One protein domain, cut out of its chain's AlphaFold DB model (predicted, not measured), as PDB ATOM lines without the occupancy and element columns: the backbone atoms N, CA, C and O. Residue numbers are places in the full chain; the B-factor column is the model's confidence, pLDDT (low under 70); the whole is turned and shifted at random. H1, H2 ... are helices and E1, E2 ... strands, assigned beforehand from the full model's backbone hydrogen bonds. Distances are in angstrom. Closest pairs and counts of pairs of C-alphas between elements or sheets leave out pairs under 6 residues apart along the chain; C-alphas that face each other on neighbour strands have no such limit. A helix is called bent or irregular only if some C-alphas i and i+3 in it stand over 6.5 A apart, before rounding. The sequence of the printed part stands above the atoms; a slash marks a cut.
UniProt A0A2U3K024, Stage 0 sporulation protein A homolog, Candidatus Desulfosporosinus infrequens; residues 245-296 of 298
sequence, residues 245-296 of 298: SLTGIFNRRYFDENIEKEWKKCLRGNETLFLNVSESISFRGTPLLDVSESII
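AT A GLANCE: This is residues 245 to 296 of the 298 residues of the protein "Stage 0 sporulation protein A homolog" of Candidatus Desulfosporosinus infrequens (UniProt A0A2U3K024). One helix, H1, and a long, slender strand hairpin, E1 and E2, make an open V, with the turn between H1 and E1 at its point. The tip of the hairpin's loop, residues 282 to 287, sticks out at one end, and residues 245 to 258, of which 252 to 258 belong to H1, also stand free. The printed part has 52 residues, with one named helix and two named strands in the order H1, E1, E2; the sheet, in the order E1 - E2, is antiparallel, and the class is mixed, helices and strands. The whole is flat, spanning 47 by 26 by 12 A, and only just extended, close to loose, with a radius of gyration of the C-alphas of 15.0 A.

IN THESE COORDINATES: H1, residues 252 to 269, begins with C-alpha 252 at (-41.575, 6.434, 30.496) and measures 25.3 A from first to last C-alpha. E1, residues 275 to 279, measures 13.4 A. E2, residues 291 to 295, measures 12.8 A and ends with C-alpha 295 at (-29.482, 5.129, 18.050).

HOW THE PARTS SIT: H1 has a kink of 31 degrees near residue 259 and is only just irregular: C-alphas 257 and 260 are 6.7 A apart. In its backbone 11 of 14 O i to N i+4 pairs are within hydrogen-bond range. A tight link of 5 residues joins H1 to E1. E1 and E2 form a hairpin, antiparallel at 153 degrees between their directions. C-alphas 276 and 294, which face each other, are 4.9 A apart. N 277 and O 293, at 3.3 A, and N 295 and O 275, at 3.3 A, are within hydrogen-bond range. H1 and E2 are apart.

THE WHOLE: The two C-alphas farthest apart, those of Arg 268 and Gly 285, are 47.3 A from each other. The printed part has no cut. The link from E1 to E2, 11 residues, is long. The mean pLDDT of the printed part is 72.4, and residues 280 to 296 are under 70; the mean of E2 is 42.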
ATOM      1  N   SER A 245     -40.670   7.283  40.601       80.50
ATOM      2  CA  SER A 245     -40.653   7.431  42.061       80.50
ATOM      3  C   SER A 245     -39.366   6.946  42.731       80.50
ATOM      4  O   SER A 245     -39.115   7.317  43.874       80.50
ATOM      5  N   LEU A 246     -38.581   6.084  42.072       83.19
ATOM      6  CA  LEU A 246     -37.360   5.518  42.649       83.19
ATOM      7  C   LEU A 246     -36.129   6.374  42.331       83.19
ATOM      8  O   LEU A 246     -35.243   6.519  43.168       83.19
ATOM      9  N   THR A 247     -36.068   6.917  41.118       84.19
ATOM     10  CA  THR A 247     -34.869   7.569  40.574       84.19
ATOM     11  C   THR A 247     -34.995   9.088  40.455       84.19
ATOM     12  O   THR A 247     -33.977   9.770  40.348       84.19
ATOM     13  N   GLY A 248     -36.216   9.637  40.474       82.38
ATOM     14  CA  GLY A 248     -36.471  11.071  40.301       82.38
ATOM     15  C   GLY A 248     -36.230  11.590  38.879       82.38
ATOM     16  O   GLY A 248     -36.291  12.798  38.657       82.38
ATOM     17  N   ILE A 249     -35.956  10.709  37.911       86.94
ATOM     18  CA  ILE A 249     -35.856  11.066  36.487       86.94
ATOM     19  C   ILE A 249     -37.244  11.055  35.841       86.94
ATOM     20  O   ILE A 249     -38.193  10.517  36.409       86.94
ATOM     21  N   PHE A 250     -37.377  11.628  34.645       87.69
ATOM     22  CA  PHE A 250     -38.635  11.554  33.904       87.69
ATOM     23  C   PHE A 250     -39.038  10.101  33.630       87.69
ATOM     24  O   PHE A 250     -38.231   9.287  33.183       87.69
ATOM     25  N   ASN A 251     -40.303   9.777  33.882       89.50
ATOM     26  CA  ASN A 251     -40.827   8.443  33.659       89.50
ATOM     27  C   ASN A 251     -41.068   8.165  32.169       89.50
ATOM     28  O   ASN A 251     -41.046   9.050  31.307       89.50
ATOM     29  N   ARG A 252     -41.351   6.894  31.868       87.94
ATOM     30  CA  ARG A 252     -41.575   6.434  30.496       87.94
ATOM     31  C   ARG A 252     -42.711   7.178  29.794       87.94
ATOM     32  O   ARG A 252     -42.591   7.496  28.617       87.94
ATOM     33  N   ARG A 253     -43.786   7.495  30.518       86.12
ATOM     34  CA  ARG A 253     -44.929   8.216  29.960       86.12
ATOM     35  C   ARG A 253     -44.538   9.626  29.508       86.12
ATOM     36  O   ARG A 253     -44.889  10.011  28.397       86.12
ATOM     37  N   TYR A 254     -43.796  10.372  30.330       88.06
ATOM     38  CA  TYR A 254     -43.277  11.686  29.942       88.06
ATOM     39  C   TYR A 254     -42.391  11.589  28.698       88.06
ATOM     40  O   TYR A 254     -42.514  12.417  27.795       88.06
ATOM     41  N   PHE A 255     -41.516  10.579  28.640       89.88
ATOM     42  CA  PHE A 255     -40.674  10.331  27.473       89.88
ATOM     43  C   PHE A 255     -41.516  10.105  26.209       89.88
ATOM     44  O   PHE A 255     -41.325  10.819  25.227       89.88
ATOM     45  N   ASP A 256     -42.487   9.189  26.249       88.25
ATOM     46  CA  ASP A 256     -43.330   8.865  25.091       88.25
ATOM     47  C   ASP A 256     -44.169  10.079  24.625       88.25
ATOM     48  O   ASP A 256     -44.323  10.300  23.424       88.25
ATOM     49  N   GLU A 257     -44.659  10.920  25.545       86.00
ATOM     50  CA  GLU A 257     -45.441  12.127  25.215       86.00
ATOM     51  C   GLU A 257     -44.596  13.280  24.630       86.00
ATOM     52  O   GLU A 257     -45.125  14.132  23.900       86.00
ATOM     53  N   ASN A 258     -43.302  13.357  24.959       89.56
ATOM     54  CA  ASN A 258     -42.433  14.467  24.549       89.56
ATOM     55  C   ASN A 258     -41.466  14.114  23.417       89.56
ATOM     56  O   ASN A 258     -41.094  15.015  22.663       89.56
ATOM     57  N   ILE A 259     -41.114  12.837  23.223       90.56
ATOM     58  CA  ILE A 259     -40.182  12.429  22.162       90.56
ATOM     59  C   ILE A 259     -40.706  12.809  20.770       90.56
ATOM     60  O   ILE A 259     -39.957  13.329  19.947       90.56
ATOM     61  N   GLU A 260     -42.015  12.673  20.527       86.56
ATOM     62  CA  GLU A 260     -42.629  13.061  19.250       86.56
ATOM     63  C   GLU A 260     -42.615  14.588  19.040       86.56
ATOM     64  O   GLU A 260     -42.474  15.074  17.913       86.56
ATOM     65  N   LYS A 261     -42.746  15.368  20.124       87.62
ATOM     66  CA  LYS A 261     -42.692  16.837  20.066       87.62
ATOM     67  C   LYS A 261     -41.282  17.325  19.757       87.62
ATOM     68  O   LYS A 261     -41.130  18.158  18.862       87.62
ATOM     69  N   GLU A 262     -40.277  16.800  20.454       88.19
ATOM     70  CA  GLU A 262     -38.874  17.155  20.216       88.19
ATOM     71  C   GLU A 262     -38.418  16.696  18.824       88.19
ATOM     72  O   GLU A 262     -37.819  17.484  18.095       88.19
ATOM     73  N   TRP A 263     -38.833  15.511  18.362       87.00
ATOM     74  CA  TRP A 263     -38.596  15.060  16.983       87.00
ATOM     75  C   TRP A 263     -39.130  16.053  15.936       87.00
ATOM     76  O   TRP A 263     -38.406  16.500  15.044       87.00
ATOM     77  N   LYS A 264     -40.390  16.492  16.079       87.56
ATOM     78  CA  LYS A 264     -41.007  17.496  15.183       87.56
ATOM     79  C   LYS A 264     -40.343  18.873  15.256       87.56
ATOM     80  O   LYS A 264     -40.540  19.687  14.348       87.56
ATOM     81  N   LYS A 265     -39.647  19.188  16.346       89.06
ATOM     82  CA  LYS A 265     -38.905  20.439  16.521       89.06
ATOM     83  C   LYS A 265     -37.552  20.355  15.815       89.06
ATOM     84  O   LYS A 265     -37.255  21.243  15.022       89.06
ATOM     85  N   CYS A 266     -36.821  19.258  16.000       89.25
ATOM     86  CA  CYS A 266     -35.568  18.969  15.300       89.25
ATOM     87  C   CYS A 266     -35.751  18.948  13.774       89.25
ATOM     88  O   CYS A 266     -35.013  19.630  13.068       89.25
ATOM     89  N   LEU A 267     -36.819  18.313  13.267       86.31
ATOM     90  CA  LEU A 267     -37.170  18.337  11.835       86.31
ATOM     91  C   LEU A 267     -37.380  19.754  11.279       86.31
ATOM     92  O   LEU A 267     -37.043  20.028  10.131       86.31
ATOM     93  N   ARG A 268     -37.954  20.667  12.075       86.81
ATOM     94  CA  ARG A 268     -38.178  22.063  11.667       86.81
ATOM     95  C   ARG A 268     -36.909  22.910  11.740       86.81
ATOM     96  O   ARG A 268     -36.761  23.828  10.940       86.81
ATOM     97  N   GLY A 269     -36.032  22.621  12.699       87.69
ATOM     98  CA  GLY A 269     -34.741  23.289  12.872       87.69
ATOM     99  C   GLY A 269     -33.624  22.734  11.987       87.69
ATOM    100  O   GLY A 269     -32.565  23.349  11.911       87.69
ATOM    101  N   ASN A 270     -33.863  21.609  11.304       87.94
ATOM    102  CA  ASN A 270     -32.835  20.833  10.611       87.94
ATOM    103  C   ASN A 270     -31.685  20.422  11.561       87.94
ATOM    104  O   ASN A 270     -30.509  20.471  11.202       87.94
ATOM    105  N   GLU A 271     -32.047  20.060  12.796       88.38
ATOM    106  CA  GLU A 271     -31.144  19.612  13.860       88.38
ATOM    107  C   GLU A 271     -31.262  18.092  14.049       88.38
ATOM    108  O   GLU A 271     -32.332  17.517  13.848       88.38
ATOM    109  N   THR A 272     -30.180  17.429  14.461       84.38
ATOM    110  CA  THR A 272     -30.176  15.986  14.749       84.38
ATOM    111  C   THR A 272     -30.606  15.720  16.194       84.38
ATOM    112  O   THR A 272     -30.055  16.313  17.122       84.38
ATOM    113  N   LEU A 273     -31.555  14.800  16.399       84.31
ATOM    114  CA  LEU A 273     -31.947  14.320  17.728       84.31
ATOM    115  C   LEU A 273     -31.149  13.059  18.089       84.31
ATOM    116  O   LEU A 273     -31.171  12.080  17.349       84.31
ATOM    117  N   PHE A 274     -30.480  13.064  19.242       85.69
ATOM    118  CA  PHE A 274     -29.766  11.896  19.761       85.69
ATOM    119  C   PHE A 274     -30.577  11.231  20.874       85.69
ATOM    120  O   PHE A 274     -30.930  11.889  21.854       85.69
ATOM    121  N   LEU A 275     -30.830   9.926  20.747       85.69
ATOM    122  CA  LEU A 275     -31.441   9.117  21.799       85.69
ATOM    123  C   LEU A 275     -30.408   8.135  22.358       85.69
ATOM    124  O   LEU A 275     -29.839   7.329  21.621       85.69
ATOM    125  N   ASN A 276     -30.174   8.211  23.667       84.81
ATOM    126  CA  ASN A 276     -29.306   7.288  24.388       84.81
ATOM    127  C   ASN A 276     -30.171   6.368  25.252       84.81
ATOM    128  O   ASN A 276     -30.991   6.855  26.035       84.81
ATOM    129  N   VAL A 277     -30.002   5.060  25.085       83.12
ATOM    130  CA  VAL A 277     -30.651   4.044  25.913       83.12
ATOM    131  C   VAL A 277     -29.557   3.309  26.678       83.12
ATOM    132  O   VAL A 277     -28.649   2.736  26.078       83.12
ATOM    133  N   SER A 278     -29.644   3.344  28.006       80.31
ATOM    134  CA  SER A 278     -28.747   2.619  28.902       80.31
ATOM    135  C   SER A 278     -29.532   1.594  29.718       80.31
ATOM    136  O   SER A 278     -30.592   1.889  30.270       80.31
ATOM    137  N   GLU A 279     -29.005   0.375  29.805       78.56
ATOM    138  CA  GLU A 279     -29.499  -0.665  30.708       78.56
ATOM    139  C   GLU A 279     -28.408  -1.021  31.716       78.56
ATOM    140  O   GLU A 279     -27.279  -1.347  31.350       78.56
ATOM    141  N   SER A 280     -28.746  -1.009  33.008       62.38
ATOM    142  CA  SER A 280     -27.840  -1.512  34.039       62.38
ATOM    143  C   SER A 280     -27.962  -3.035  34.138       62.38
ATOM    144  O   SER A 280     -28.940  -3.556  34.683       62.38
ATOM    145  N   ILE A 281     -26.963  -3.772  33.657       54.72
ATOM    146  CA  ILE A 281     -26.920  -5.232  33.800       54.72
ATOM    147  C   ILE A 281     -26.399  -5.570  35.203       54.72
ATOM    148  O   ILE A 281     -25.195  -5.574  35.446       54.72
ATOM    149  N   SER A 282     -27.293  -5.893  36.144       46.81
ATOM    150  CA  SER A 282     -26.897  -6.542  37.404       46.81
ATOM    151  C   SER A 282     -27.046  -8.062  37.284       46.81
ATOM    152  O   SER A 282     -28.040  -8.663  37.684       46.81
ATOM    153  N   PHE A 283     -26.032  -8.718  36.713       44.06
ATOM    154  CA  PHE A 283     -25.879 -10.166  36.856       44.06
ATOM    155  C   PHE A 283     -25.026 -10.439  38.098       44.06
ATOM    156  O   PHE A 283     -23.951  -9.865  38.255       44.06
ATOM    157  N   ARG A 284     -25.545 -11.279  39.003       42.72
ATOM    158  CA  ARG A 284     -24.938 -11.705  40.278       42.72
ATOM    159  C   ARG A 284     -23.393 -11.653  40.282       42.72
ATOM    160  O   ARG A 284     -22.752 -12.595  39.833       42.72
ATOM    161  N   GLY A 285     -22.814 -10.610  40.886       43.16
ATOM    162  CA  GLY A 285     -21.451 -10.648  41.438       43.16
ATOM    163  C   GLY A 285     -20.278 -10.095  40.614       43.16
ATOM    164  O   GLY A 285     -19.146 -10.325  41.029       43.16
ATOM    165  N   THR A 286     -20.476  -9.347  39.524       40.41
ATOM    166  CA  THR A 286     -19.361  -8.701  38.780       40.41
ATOM    167  C   THR A 286     -19.563  -7.190  38.584       40.41
ATOM    168  O   THR A 286     -20.708  -6.741  38.617       40.41
ATOM    169  N   PRO A 287     -18.482  -6.386  38.441       40.44
ATOM    170  CA  PRO A 287     -18.564  -4.926  38.483       40.44
ATOM    171  C   PRO A 287     -19.316  -4.351  37.276       40.44
ATOM    172  O   PRO A 287     -19.241  -4.899  36.178       40.44
ATOM    173  N   LEU A 288     -20.004  -3.228  37.512       40.78
ATOM    174  CA  LEU A 288     -20.793  -2.463  36.542       40.78
ATOM    175  C   LEU A 288     -19.969  -2.116  35.289       40.78
ATOM    176  O   LEU A 288     -18.972  -1.402  35.374       40.78
ATOM    177  N   LEU A 289     -20.421  -2.597  34.133       39.81
ATOM    178  CA  LEU A 289     -20.034  -2.100  32.814       39.81
ATOM    179  C   LEU A 289     -21.258  -1.385  32.239       39.81
ATOM    180  O   LEU A 289     -22.259  -2.034  31.946       39.81
ATOM    181  N   ASP A 290     -21.179  -0.058  32.123       41.03
ATOM    182  CA  ASP A 290     -22.166   0.737  31.388       41.03
ATOM    183  C   ASP A 290     -22.008   0.443  29.894       41.03
ATOM    184  O   ASP A 290     -20.953   0.695  29.308       41.03
ATOM    185  N   VAL A 291     -23.056  -0.098  29.276       42.66
ATOM    186  CA  VAL A 291     -23.148  -0.242  27.822       42.66
ATOM    187  C   VAL A 291     -24.167   0.787  27.345       42.66
ATOM    188  O   VAL A 291     -25.357   0.661  27.619       42.66
ATOM    189  N   SER A 292     -23.694   1.841  26.678       41.22
ATOM    190  CA  SER A 292     -24.549   2.845  26.041       41.22
ATOM    191  C   SER A 292     -24.702   2.524  24.556       41.22
ATOM    192  O   SER A 292     -23.704   2.539  23.832       41.22
ATOM    193  N   GLU A 293     -25.926   2.287  24.087       40.62
ATOM    194  CA  GLU A 293     -26.235   2.253  22.655       40.62
ATOM    195  C   GLU A 293     -26.870   3.585  22.240       40.62
ATOM    196  O   GLU A 293     -27.915   4.005  22.741       40.62
ATOM    197  N   SER A 294     -26.209   4.284  21.319       38.31
ATOM    198  CA  SER A 294     -26.724   5.497  20.685       38.31
ATOM    199  C   SER A 294     -27.401   5.131  19.369       38.31
ATOM    200  O   SER A 294     -26.728   4.696  18.433       38.31
ATOM    201  N   ILE A 295     -28.719   5.324  19.287       45.69
ATOM    202  CA  ILE A 295     -29.482   5.129  18.050       45.69
ATOM    203  C   ILE A 295     -29.539   6.475  17.325       45.69
ATOM    204  O   ILE A 295     -30.108   7.440  17.832       45.69
ATOM    205  N   ILE A 296     -28.928   6.535  16.143       38.03
ATOM    206  CA  ILE A 296     -29.035   7.666  15.217       38.03
ATOM    207  C   ILE A 296     -30.143   7.305  14.227       38.03
ATOM    208  O   ILE A 296     -29.997   6.333  13.488       38.03
TER     209      ILE A 296